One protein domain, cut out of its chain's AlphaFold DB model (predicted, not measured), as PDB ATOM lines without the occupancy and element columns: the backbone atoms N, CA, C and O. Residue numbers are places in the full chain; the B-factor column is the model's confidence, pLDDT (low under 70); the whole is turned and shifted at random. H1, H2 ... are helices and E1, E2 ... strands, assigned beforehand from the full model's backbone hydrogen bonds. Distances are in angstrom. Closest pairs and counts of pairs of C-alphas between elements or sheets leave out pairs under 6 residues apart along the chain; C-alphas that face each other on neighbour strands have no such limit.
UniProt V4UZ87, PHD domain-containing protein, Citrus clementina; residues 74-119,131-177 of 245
ATOM      1  N   CYS A  74     369.188 385.043 218.908       95.88
ATOM      2  CA  CYS A  74     368.296 385.873 218.109       95.88
ATOM      3  C   CYS A  74     368.868 385.973 216.696       95.88
ATOM      4  O   CYS A  74     370.078 386.010 216.517       95.88
ATOM      5  N   LEU A  75     368.007 386.001 215.684       94.69
ATOM      6  CA  LEU A  75     368.421 386.151 214.291       94.69
ATOM      7  C   LEU A  75     368.762 387.604 213.953       94.69
ATOM      8  O   LEU A  75     369.675 387.855 213.175       94.69
ATOM      9  N   CYS A  76     368.085 388.559 214.592       92.62
ATOM     10  CA  CYS A  76     368.134 389.971 214.210       92.62
ATOM     11  C   CYS A  76     368.872 390.898 215.181       92.62
ATOM     12  O   CYS A  76     368.928 392.100 214.932       92.62
ATOM     13  N   CYS A  77     369.404 390.402 216.296       92.94
ATOM     14  CA  CYS A  77     370.136 391.239 217.245       92.94
ATOM     15  C   CYS A  77     371.095 390.397 218.096       92.94
ATOM     16  O   CYS A  77     370.952 389.174 218.129       92.94
ATOM     17  N   PRO A  78     372.020 391.023 218.842       93.50
ATOM     18  CA  PRO A  78     372.981 390.301 219.678       93.50
ATOM     19  C   PRO A  78     372.375 389.562 220.876       93.50
ATOM     20  O   PRO A  78     373.117 388.921 221.611       93.50
ATOM     21  N   SER A  79     371.060 389.658 221.102       94.31
ATOM     22  CA  SER A  79     370.392 388.958 222.197       94.31
ATOM     23  C   SER A  79     370.510 387.446 222.019       94.31
ATOM     24  O   SER A  79     370.139 386.885 220.983       94.31
ATOM     25  N   ALA A  80     371.011 386.789 223.052       96.12
ATOM     26  CA  ALA A  80     371.159 385.352 223.111       96.12
ATOM     27  C   ALA A  80     370.839 384.864 224.528       96.12
ATOM     28  O   ALA A  80     370.910 385.626 225.501       96.12
ATOM     29  N   VAL A  81     370.419 383.606 224.647       96.50
ATOM     30  CA  VAL A  81     369.991 383.015 225.920       96.50
ATOM     31  C   VAL A  81     370.530 381.599 226.090       96.50
ATOM     32  O   VAL A  81     370.728 380.858 225.127       96.50
ATOM     33  N   CYS A  82     370.800 381.210 227.333       95.94
ATOM     34  CA  CYS A  82     371.151 379.834 227.678       95.94
ATOM     35  C   CYS A  82     369.886 378.963 227.820       95.94
ATOM     36  O   CYS A  82     368.771 379.485 227.849       95.94
ATOM     37  N   LYS A  83     370.057 377.638 227.944       93.19
ATOM     38  CA  LYS A  83     368.931 376.690 228.074       93.19
ATOM     39  C   LYS A  83     368.036 377.010 229.280       93.19
ATOM     40  O   LYS A  83     366.820 376.937 229.165       93.19
ATOM     41  N   THR A  84     368.625 377.414 230.408       93.88
ATOM     42  CA  THR A  84     367.882 377.672 231.654       93.88
ATOM     43  C   THR A  84     367.065 378.959 231.597       93.88
ATOM     44  O   THR A  84     365.957 379.000 232.108       93.88
ATOM     45  N   CYS A  85     367.581 380.002 230.942       94.81
ATOM     46  CA  CYS A  85     366.899 381.295 230.834       94.81
ATOM     47  C   CYS A  85     365.943 381.390 229.637       94.81
ATOM     48  O   CYS A  85     365.370 382.453 229.413       94.81
ATOM     49  N   LEU A  86     365.788 380.326 228.845       91.12
ATOM     50  CA  LEU A  86     365.000 380.345 227.611       91.12
ATOM     51  C   LEU A  86     363.545 380.776 227.859       91.12
ATOM     52  O   LEU A  86     363.019 381.634 227.147       91.12
ATOM     53  N   TYR A  87     362.917 380.195 228.884       88.12
ATOM     54  CA  TYR A  87     361.525 380.466 229.244       88.12
ATOM     55  C   TYR A  87     361.357 381.830 229.910       88.12
ATOM     56  O   TYR A  87     360.471 382.591 229.525       88.12
ATOM     57  N   ASP A  88     362.253 382.173 230.839       89.44
ATOM     58  CA  ASP A  88     362.232 383.458 231.545       89.44
ATOM     59  C   ASP A  88     362.404 384.639 230.587       89.44
ATOM     60  O   ASP A  88     361.772 385.685 230.739       89.44
ATOM     61  N   ALA A  89     363.234 384.459 229.558       88.81
ATOM     62  CA  ALA A  89     363.462 385.454 228.519       88.81
ATOM     63  C   ALA A  89     362.343 385.516 227.468       88.81
ATOM     64  O   ALA A  89     362.426 386.350 226.565       88.81
ATOM     65  N   GLN A  90     361.331 384.640 227.552       90.62
ATOM     66  CA  GLN A  90     360.255 384.498 226.563       90.62
ATOM     67  C   GLN A  90     360.792 384.351 225.131       90.62
ATOM     68  O   GLN A  90     360.251 384.892 224.170       90.62
ATOM     69  N   PHE A  91     361.906 383.640 224.983       93.56
ATOM     70  CA  PHE A  91     362.609 383.573 223.714       93.56
ATOM     71  C   PHE A  91     361.898 382.627 222.738       93.56
ATOM     72  O   PHE A  91     361.648 381.456 223.038       93.56
ATOM     73  N   ALA A  92     361.606 383.119 221.537       94.50
ATOM     74  CA  ALA A  92     360.867 382.379 220.526       94.50
ATOM     75  C   ALA A  92     361.812 381.583 219.622       94.50
ATOM     76  O   ALA A  92     362.351 382.113 218.650       94.50
ATOM     77  N   VAL A  93     361.994 380.297 219.920       94.44
ATOM     78  CA  VAL A  93     362.769 379.378 219.070       94.44
ATOM     79  C   VAL A  93     362.014 379.113 217.770       94.44
ATOM     80  O   VAL A  93     360.816 378.828 217.789       94.44
ATOM     81  N   VAL A  94     362.705 379.202 216.633       91.62
ATOM     82  CA  VAL A  94     362.093 379.029 215.307       91.62
ATOM     83  C   VAL A  94     362.705 377.858 214.553       91.62
ATOM     84  O   VAL A  94     361.968 377.022 214.020       91.62
ATOM     85  N   LYS A  95     364.031 377.767 214.495       91.00
ATOM     86  CA  LYS A  95     364.723 376.705 213.758       91.00
ATOM     87  C   LYS A  95     366.023 376.356 214.470       91.00
ATOM     88  O   LYS A  95     366.873 377.229 214.620       91.00
ATOM     89  N   ARG A  96     366.181 375.086 214.866       89.62
ATOM     90  CA  ARG A  96     367.325 374.610 215.663       89.62
ATOM     91  C   ARG A  96     367.525 375.519 216.890       89.62
ATOM     92  O   ARG A  96     366.571 375.810 217.606       89.62
ATOM     93  N   ASN A  97     368.729 376.046 217.077       91.38
ATOM     94  CA  ASN A  97     369.090 376.990 218.129       91.38
ATOM     95  C   ASN A  97     368.829 378.473 217.784       91.38
ATOM     96  O   ASN A  97     369.210 379.366 218.542       91.38
ATOM     97  N   LYS A  98     368.181 378.775 216.655       94.00
ATOM     98  CA  LYS A  98     367.932 380.146 216.195       94.00
ATOM     99  C   LYS A  98     366.478 380.552 216.388       94.00
ATOM    100  O   LYS A  98     365.542 379.766 216.192       94.00
ATOM    101  N   GLY A  99     366.277 381.812 216.743       95.19
ATOM    102  CA  GLY A  99     364.953 382.345 217.019       95.19
ATOM    103  C   GLY A  99     364.929 383.858 217.148       95.19
ATOM    104  O   GLY A  99     365.708 384.562 216.506       95.19
ATOM    105  N   PHE A 100     364.030 384.357 217.988       95.62
ATOM    106  CA  PHE A 100     363.846 385.783 218.215       95.62
ATOM    107  C   PHE A 100     363.684 386.097 219.696       95.62
ATOM    108  O   PHE A 100     362.965 385.406 220.418       95.62
ATOM    109  N   CYS A 101     364.288 387.203 220.128       94.31
ATOM    110  CA  CYS A 101     363.818 387.885 221.328       94.31
ATOM    111  C   CYS A 101     362.451 388.541 221.060       94.31
ATOM    112  O   CYS A 101     362.096 388.776 219.902       94.31
ATOM    113  N   ASN A 102     361.717 388.887 222.120       90.88
ATOM    114  CA  ASN A 102     360.385 389.497 222.022       90.88
ATOM    115  C   ASN A 102     360.325 390.675 221.039       90.88
ATOM    116  O   ASN A 102     359.494 390.681 220.136       90.88
ATOM    117  N   SER A 103     361.244 391.637 221.156       90.81
ATOM    118  CA  SER A 103     361.248 392.834 220.306       90.81
ATOM    119  C   SER A 103     361.491 392.508 218.830       90.81
ATOM    120  O   SER A 103     360.791 393.014 217.957       90.81
ATOM    121  N   CYS A 104     362.453 391.631 218.526       93.12
ATOM    122  CA  CYS A 104     362.719 391.241 217.140       93.12
ATOM    123  C   CYS A 104     361.601 390.374 216.551       93.12
ATOM    124  O   CYS A 104     361.365 390.452 215.349       93.12
ATOM    125  N   LEU A 105     360.921 389.569 217.373       93.44
ATOM    126  CA  LEU A 105     359.774 388.778 216.935       93.44
ATOM    127  C   LEU A 105     358.611 389.680 216.527       93.44
ATOM    128  O   LEU A 105     357.995 389.442 215.492       93.44
ATOM    129  N   GLU A 106     358.330 390.716 217.319       90.56
ATOM    130  CA  GLU A 106     357.276 391.691 217.023       90.56
ATOM    131  C   GLU A 106     357.562 392.439 215.717       90.56
ATOM    132  O   GLU A 106     356.693 392.492 214.847       90.56
ATOM    133  N   LEU A 107     358.792 392.922 215.521       89.62
ATOM    134  CA  LEU A 107     359.196 393.580 214.271       89.62
ATOM    135  C   LEU A 107     359.114 392.641 213.062       89.62
ATOM    136  O   LEU A 107     358.543 393.008 212.035       89.62
ATOM    137  N   ALA A 108     359.642 391.419 213.179       91.56
ATOM    138  CA  ALA A 108     359.572 390.436 212.102       91.56
ATOM    139  C   ALA A 108     358.113 390.103 211.755       91.56
ATOM    140  O   ALA A 108     357.749 390.075 210.585       91.56
ATOM    141  N   TRP A 109     357.245 389.911 212.750       92.38
ATOM    142  CA  TRP A 109     355.826 389.641 212.520       92.38
ATOM    143  C   TRP A 109     355.095 390.804 211.837       92.38
ATOM    144  O   TRP A 109     354.299 390.569 210.926       92.38
ATOM    145  N   LEU A 110     355.375 392.051 212.229       88.88
ATOM    146  CA  LEU A 110     354.805 393.238 211.581       88.88
ATOM    147  C   LEU A 110     355.176 393.293 210.094       88.88
ATOM    148  O   LEU A 110     354.298 393.495 209.255       88.88
ATOM    149  N   ILE A 111     356.445 393.020 209.769       88.69
ATOM    150  CA  ILE A 111     356.931 392.948 208.383       88.69
ATOM    151  C   ILE A 111     356.228 391.828 207.614       88.69
ATOM    152  O   ILE A 111     355.732 392.051 206.515       88.69
ATOM    153  N   GLU A 112     356.142 390.626 208.185       89.81
ATOM    154  CA  GLU A 112     355.541 389.472 207.501       89.81
ATOM    155  C   GLU A 112     354.026 389.597 207.301       89.81
ATOM    156  O   GLU A 112     353.466 388.949 206.417       89.81
ATOM    157  N   THR A 113     353.350 390.406 208.117       86.31
ATOM    158  CA  THR A 113     351.895 390.602 208.041       86.31
ATOM    159  C   THR A 113     351.484 391.900 207.350       86.31
ATOM    160  O   THR A 113     350.285 392.124 207.189       86.31
ATOM    161  N   ASN A 114     352.443 392.733 206.922       76.44
ATOM    162  CA  ASN A 114     352.208 394.071 206.365       76.44
ATOM    163  C   ASN A 114     351.275 394.933 207.239       76.44
ATOM    164  O   ASN A 114     350.478 395.717 206.725       76.44
ATOM    165  N   LYS A 115     351.320 394.761 208.566       69.12
ATOM    166  CA  LYS A 115     350.490 395.538 209.496       69.12
ATOM    167  C   LYS A 115     351.238 396.791 209.929       69.12
ATOM    168  O   LYS A 115     352.344 396.703 210.454       69.12
ATOM    169  N   ASP A 116     350.602 397.950 209.776       53.78
ATOM    170  CA  ASP A 116     351.137 399.202 210.303       53.78
ATOM    171  C   ASP A 116     351.252 399.160 211.838       53.78
ATOM    172  O   ASP A 116     350.334 398.735 212.551       53.78
ATOM    173  N   VAL A 117     352.368 399.694 212.349       54.19
ATOM    174  CA  VAL A 117     352.784 399.752 213.771       54.19
ATOM    175  C   VAL A 117     351.742 400.418 214.698       54.19
ATOM    176  O   VAL A 117     351.822 400.327 215.917       54.19
ATOM    177  N   LYS A 118     350.707 401.061 214.146       45.50
ATOM    178  CA  LYS A 118     349.709 401.849 214.889       45.50
ATOM    179  C   LYS A 118     348.648 401.033 215.646       45.50
ATOM    180  O   LYS A 118     347.844 401.634 216.350       45.50
ATOM    181  N   SER A 119     348.610 399.704 215.518       46.12
ATOM    182  CA  SER A 119     347.556 398.869 216.135       46.12
ATOM    183  C   SER A 119     347.974 398.113 217.401       46.12
ATOM    184  O   SER A 119     347.116 397.581 218.105       46.12
ATOM    185  N   THR A 131     365.033 405.299 213.000       44.25
ATOM    186  CA  THR A 131     365.970 404.903 211.920       44.25
ATOM    187  C   THR A 131     366.133 403.384 211.792       44.25
ATOM    188  O   THR A 131     366.772 402.912 210.859       44.25
ATOM    189  N   THR A 132     365.517 402.587 212.668       50.25
ATOM    190  CA  THR A 132     365.748 401.135 212.734       50.25
ATOM    191  C   THR A 132     364.874 400.324 211.769       50.25
ATOM    192  O   THR A 132     365.253 399.217 211.402       50.25
ATOM    193  N   ASP A 133     363.743 400.859 211.304       59.53
ATOM    194  CA  ASP A 133     362.724 400.059 210.603       59.53
ATOM    195  C   ASP A 133     363.132 399.656 209.172       59.53
ATOM    196  O   ASP A 133     362.918 398.513 208.761       59.53
ATOM    197  N   TYR A 134     363.764 400.560 208.408       58.47
ATOM    198  CA  TYR A 134     364.163 400.270 207.022       58.47
ATOM    199  C   TYR A 134     365.338 399.286 206.957       58.47
ATOM    200  O   TYR A 134     365.262 398.265 206.267       58.47
ATOM    201  N   PHE A 135     366.401 399.551 207.725       73.19
ATOM    202  CA  PHE A 135     367.575 398.678 207.757       73.19
ATOM    203  C   PHE A 135     367.254 397.313 208.372       73.19
ATOM    204  O   PHE A 135     367.778 396.293 207.918       73.19
ATOM    205  N   PHE A 136     366.335 397.256 209.344       82.88
ATOM    206  CA  PHE A 136     365.867 395.983 209.881       82.88
ATOM    207  C   PHE A 136     365.159 395.140 208.821       82.88
ATOM    208  O   PHE A 136     365.440 393.948 208.745       82.88
ATOM    209  N   ASN A 137     364.286 395.716 207.984       85.31
ATOM    210  CA  ASN A 137     363.594 394.946 206.945       85.31
ATOM    211  C   ASN A 137     364.579 394.336 205.934       85.31
ATOM    212  O   ASN A 137     364.541 393.130 205.696       85.31
ATOM    213  N   GLY A 138     365.509 395.136 205.400       86.69
ATOM    214  CA  GLY A 138     366.527 394.638 204.466       86.69
ATOM    215  C   GLY A 138     367.391 393.526 205.074       86.69
ATOM    216  O   GLY A 138     367.590 392.469 204.465       86.69
ATOM    217  N   TYR A 139     367.827 393.719 206.322       90.38
ATOM    218  CA  TYR A 139     368.562 392.697 207.064       90.38
ATOM    219  C   TYR A 139     367.730 391.428 207.278       90.38
ATOM    220  O   TYR A 139     368.201 390.314 207.040       90.38
ATOM    221  N   TRP A 140     366.476 391.585 207.700       91.38
ATOM    222  CA  TRP A 140     365.571 390.477 207.975       91.38
ATOM    223  C   TRP A 140     365.318 389.627 206.730       91.38
ATOM    224  O   TRP A 140     365.450 388.409 206.815       91.38
ATOM    225  N   GLN A 141     365.045 390.228 205.566       90.69
ATOM    226  CA  GLN A 141     364.850 389.464 204.324       90.69
ATOM    227  C   GLN A 141     366.093 388.644 203.954       90.69
ATOM    228  O   GLN A 141     365.975 387.476 203.582       90.69
ATOM    229  N   THR A 142     367.283 389.222 204.131       91.31
ATOM    230  CA  THR A 142     368.559 388.537 203.875       91.31
ATOM    231  C   THR A 142     368.727 387.320 204.788       91.31
ATOM    232  O   THR A 142     369.005 386.212 204.322       91.31
ATOM    233  N   ILE A 143     368.505 387.490 206.094       92.00
ATOM    234  CA  ILE A 143     368.607 386.394 207.067       92.00
ATOM    235  C   ILE A 143     367.523 385.341 206.845       92.00
ATOM    236  O   ILE A 143     367.805 384.147 206.906       92.00
ATOM    237  N   LYS A 144     366.297 385.758 206.538       92.56
ATOM    238  CA  LYS A 144     365.183 384.858 206.239       92.56
ATOM    239  C   LYS A 144     365.515 383.927 205.073       92.56
ATOM    240  O   LYS A 144     365.272 382.726 205.182       92.56
ATOM    241  N   GLN A 145     366.111 384.456 204.004       92.81
ATOM    242  CA  GLN A 145     366.586 383.655 202.872       92.81
ATOM    243  C   GLN A 145     367.741 382.732 203.273       92.81
ATOM    244  O   GLN A 145     367.656 381.527 203.038       92.81
ATOM    245  N   LYS A 146     368.777 383.264 203.940       91.06
ATOM    246  CA  LYS A 146     369.959 382.498 204.383       91.06
ATOM    247  C   LYS A 146     369.593 381.315 205.282       91.06
ATOM    248  O   LYS A 146     370.157 380.236 205.152       91.06
ATOM    249  N   GLU A 147     368.635 381.507 206.181       91.19
ATOM    250  CA  GLU A 147     368.177 380.476 207.115       91.19
ATOM    251  C   GLU A 147     367.075 379.575 206.533       91.19
ATOM    252  O   GLU A 147     366.652 378.620 207.192       91.19
ATOM    253  N   GLY A 148     366.591 379.850 205.315       91.81
ATOM    254  CA  GLY A 148     365.493 379.114 204.684       91.81
ATOM    255  C   GLY A 148     364.194 379.182 205.491       91.81
ATOM    256  O   GLY A 148     363.524 378.164 205.677       91.81
ATOM    257  N   LEU A 149     363.876 380.353 206.046       92.69
ATOM    258  CA  LEU A 149     362.673 380.587 206.842       92.69
ATOM    259  C   LEU A 149     361.526 381.101 205.973       92.69
ATOM    260  O   LEU A 149     361.699 381.920 205.073       92.69
ATOM    261  N   THR A 150     360.312 380.666 206.295       92.62
ATOM    262  CA  THR A 150     359.083 381.150 205.660       92.62
ATOM    263  C   THR A 150     358.335 382.108 206.581       92.62
ATOM    264  O   THR A 150     358.467 382.046 207.805       92.62
ATOM    265  N   SER A 151     357.475 382.952 206.008       92.38
ATOM    266  CA  SER A 151     356.572 383.831 206.770       92.38
ATOM    267  C   SER A 151     355.733 383.047 207.785       92.38
ATOM    268  O   SER A 151     355.552 383.481 208.921       92.38
ATOM    269  N   LYS A 152     355.310 381.826 207.420       92.44
ATOM    270  CA  LYS A 152     354.580 380.915 208.313       92.44
ATOM    271  C   LYS A 152     355.381 380.594 209.575       92.44
ATOM    272  O   LYS A 152     354.809 380.549 210.655       92.44
ATOM    273  N   ASN A 153     356.700 380.406 209.473       93.12
ATOM    274  CA  ASN A 153     357.529 380.091 210.638       93.12
ATOM    275  C   ASN A 153     357.546 381.224 211.671       93.12
ATOM    276  O   ASN A 153     357.555 380.919 212.866       93.12
ATOM    277  N   VAL A 154     357.555 382.482 211.211       92.75
ATOM    278  CA  VAL A 154     357.532 383.689 212.055       92.75
ATOM    279  C   VAL A 154     356.154 383.882 212.675       92.75
ATOM    280  O   VAL A 154     356.055 384.045 213.887       92.75
ATOM    281  N   ILE A 155     355.093 383.791 211.867       92.56
ATOM    282  CA  ILE A 155     353.707 383.935 212.335       92.56
ATOM    283  C   ILE A 155     353.395 382.894 213.414       92.56
ATOM    284  O   ILE A 155     352.952 383.252 214.500       92.56
ATOM    285  N   LEU A 156     353.743 381.628 213.176       92.75
ATOM    286  CA  LEU A 156     353.567 380.565 214.166       92.75
ATOM    287  C   LEU A 156     354.356 380.828 215.456       92.75
ATOM    288  O   LEU A 156     353.853 380.567 216.545       92.75
ATOM    289  N   ALA A 157     355.587 381.340 215.359       92.44
ATOM    290  CA  ALA A 157     356.388 381.670 216.538       92.44
ATOM    291  C   ALA A 157     355.752 382.801 217.363       92.44
ATOM    292  O   ALA A 157     355.702 382.712 218.589       92.44
ATOM    293  N   TYR A 158     355.227 383.827 216.693       93.12
ATOM    294  CA  TYR A 158     354.512 384.930 217.327       93.12
ATOM    295  C   TYR A 158     353.230 384.459 218.025       93.12
ATOM    296  O   TYR A 158     353.017 384.768 219.198       93.12
ATOM    297  N   ASP A 159     352.411 383.652 217.350       91.31
ATOM    298  CA  ASP A 159     351.158 383.145 217.914       91.31
ATOM    299  C   ASP A 159     351.405 382.267 219.150       91.31
ATOM    300  O   ASP A 159     350.700 382.388 220.154       91.31
ATOM    301  N   LEU A 160     352.437 381.413 219.114       90.25
ATOM    302  CA  LEU A 160     352.854 380.615 220.273       90.25
ATOM    303  C   LEU A 160     353.374 381.489 221.420       90.25
ATOM    304  O   LEU A 160     353.107 381.183 222.581       90.25
ATOM    305  N   SER A 161     354.080 382.580 221.107       89.06
ATOM    306  CA  SER A 161     354.569 383.536 222.108       89.06
ATOM    307  C   SER A 161     353.403 384.198 222.842       89.06
ATOM    308  O   SER A 161     353.361 384.180 224.072       89.06
ATOM    309  N   LYS A 162     352.385 384.674 222.113       88.12
ATOM    310  CA  LYS A 162     351.194 385.296 222.719       88.12
ATOM    311  C   LYS A 162     350.327 384.312 223.510       88.12
ATOM    312  O   LYS A 162     349.649 384.734 224.442       88.12
ATOM    313  N   LYS A 163     350.373 383.016 223.188       87.38
ATOM    314  CA  LYS A 163     349.698 381.950 223.952       87.38
ATOM    315  C   LYS A 163     350.502 381.444 225.160       87.38
ATOM    316  O   LYS A 163     349.972 380.659 225.935       87.38
ATOM    317  N   GLY A 164     351.764 381.854 225.323       82.75
ATOM    318  CA  GLY A 164     352.652 381.327 226.370       82.75
ATOM    319  C   GLY A 164     353.141 379.893 226.118       82.75
ATOM    320  O   GLY A 164     353.648 379.233 227.020       82.75
ATOM    321  N   GLU A 165     353.027 379.390 224.888       81.88
ATOM    322  CA  GLU A 165     353.312 377.994 224.522       81.88
ATOM    323  C   GLU A 165     354.680 377.817 223.837       81.88
ATOM    324  O   GLU A 165     354.881 376.918 223.018       81.88
ATOM    325  N   MET A 166     355.653 378.672 224.166       75.19
ATOM    326  CA  MET A 166     356.988 378.683 223.538       75.19
ATOM    327  C   MET A 166     357.741 377.344 223.710       75.19
ATOM    328  O   MET A 166     358.573 376.979 222.878       75.19
ATOM    329  N   HIS A 167     357.412 376.572 224.755       69.94
ATOM    330  CA  HIS A 167     358.030 375.279 225.064       69.94
ATOM    331  C   HIS A 167     357.827 374.209 223.985       69.94
ATOM    332  O   HIS A 167     358.702 373.360 223.811       69.94
ATOM    333  N   LYS A 168     356.732 374.273 223.216       72.88
ATOM    334  CA  LYS A 168     356.418 373.274 222.180       72.88
ATOM    335  C   LYS A 168     357.489 373.205 221.090       72.88
ATOM    336  O   LYS A 168     357.729 372.148 220.526       72.88
ATOM    337  N   ARG A 169     358.151 374.329 220.797       69.31
ATOM    338  CA  ARG A 169     359.177 374.418 219.745       69.31
ATOM    339  C   ARG A 169     360.598 374.276 220.276       69.31
ATOM    340  O   ARG A 169     361.467 373.814 219.548       69.31
ATOM    341  N   ALA A 170     360.812 374.647 221.537       65.12
ATOM    342  CA  ALA A 170     362.077 374.430 222.224       65.12
ATOM    343  C   ALA A 170     362.364 372.935 222.417       65.12
ATOM    344  O   ALA A 170     363.469 372.497 222.128       65.12
ATOM    345  N   SER A 171     361.357 372.156 222.825       60.09
ATOM    346  CA  SER A 171     361.498 370.712 223.081       60.09
ATOM    347  C   SER A 171     362.005 369.964 221.840       60.09
ATOM    348  O   SER A 171     363.029 369.294 221.902       60.09
ATOM    349  N   ASN A 172     361.405 370.232 220.676       58.72
ATOM    350  CA  ASN A 172     361.820 369.639 219.399       58.72
ATOM    351  C   ASN A 172     363.219 370.084 218.930       58.72
ATOM    352  O   ASN A 172     363.818 369.424 218.093       58.72
ATOM    353  N   ALA A 173     363.722 371.229 219.406       60.97
ATOM    354  CA  ALA A 173     365.055 371.712 219.045       60.97
ATOM    355  C   ALA A 173     366.165 371.011 219.842       60.97
ATOM    356  O   ALA A 173     367.289 370.919 219.353       60.97
ATOM    357  N   PHE A 174     365.861 370.527 221.051       54.00
ATOM    358  CA  PHE A 174     366.816 369.812 221.898       54.00
ATOM    359  C   PHE A 174     367.004 368.354 221.473       54.00
ATOM    360  O   PHE A 174     368.123 367.862 221.531       54.00
ATOM    361  N   GLU A 175     365.947 367.694 220.994       53.16
ATOM    362  CA  GLU A 175     366.007 366.297 220.530       53.16
ATOM    363  C   GLU A 175     366.868 366.122 219.265       53.16
ATOM    364  O   GLU A 175     367.356 365.033 218.988       53.16
ATOM    365  N   SER A 176     367.100 367.201 218.510       49.06
ATOM    366  CA  SER A 176     367.936 367.200 217.302       49.06
ATOM    367  C   SER A 176     369.415 367.555 217.531       49.06
ATOM    368  O   SER A 176     370.176 367.555 216.570       49.06
ATOM    369  N   ASP A 177     369.824 367.910 218.755       45.16
ATOM    370  CA  ASP A 177     371.171 368.446 219.061       45.16
ATOM    371  C   ASP A 177     372.187 367.358 219.480       45.16
ATOM    372  O   ASP A 177     373.349 367.670 219.706       45.16
TER     373      ASP A 177
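Overview. This is residues 74 to 119 and 131 to 177 of the 245 residues of the protein "PHD domain-containing protein" of Citrus clementina (UniProt V4UZ87). A small hairpin of two short strands, E1 and E2, sits near the middle, with helices H3 and H4 packed beside E1 and helix H1 following E2 after one residue. H2 and H4 lie at opposite ends of the longest axis, and the first stretch, residues 74 to 91, is a long loop with no named element. The printed part has 93 residues, with two named strands followed by four named helices, in the order E1, E2, H1, H2, H3, H4; the sheet E1 - E2 is antiparallel and the class is mostly helix. The whole is compact, with a radius of gyration of the C-alphas of 12.8 A and spans of 36 by 28 by 23 A.

Along the chain. The printed part begins at Cys 74, with its C-alpha at (368.296, 385.873, 218.109), and residues 74 to 91 hold no named element. E1 is residues 92 to 95, 9.6 A from first to last C-alpha, beginning at C-alpha 92 at (360.867, 382.379, 220.526). E2 is residues 98 to 100, 7.2 A long. H1 is residues 102 to 113, 16.4 A long. After the cut comes H2, residues 132 to 146, the longest helix at 20.9 A. H3 is residues 151 to 162, 16.9 A long. H4 is residues 167 to 174, 10.8 A long, ending at C-alpha 174 at (366.816, 369.812, 221.898).

Arrangement. E1 and E2 form an antiparallel hairpin, their directions at 147 degrees. N 92 and O 100 are 2.9 A apart and N 98 and O 95 are 2.9 A apart, both within hydrogen-bond range. The closest C-alphas of E1 and H3 are those of Ala 92 and Ala 157, 6.0 A apart. The closest of E1 and H4 are those of Val 93 and Ala 170, 5.9 A apart. H3 and H4 are near each other, with 5 pairs of C-alphas within 10 A. H1 and H3 touch, closest at the C-alphas of Glu 112 and Ser 151, 5.8 A apart, and run opposite ways at a steep tilt of 46 degrees. H1, with residues 108 to 111 alone, only just touches H2, with 3 pairs of C-alphas within 8 A; the closest are those of Ile 111 and Asn 137, 7.1 A apart. The lines of H1 and H2 are about perpendicular, at 80 degrees. H2 is apart from E1, E2, H3 and H4. Each O i to N i+4 pair is within hydrogen-bond range in H1, H2 and H3, and 3 of 4 are in H4.

Size, cuts and confidence. The two C-alphas farthest apart, those of Lys 118 and Asp 177, are 39.9 A apart. Residues 120 to 130 are not printed, and C-alphas 119 and 131 are 19.8 A apart across this cut, which lies in the link from H1 to H2. The links E1 to E2, E2 to H1, H2 to H3 and H3 to H4 are tight. The mean pLDDT of the printed part is 83.5; residues 115 to 119, 131 to 134, 167 and 169 to 177 are under 70.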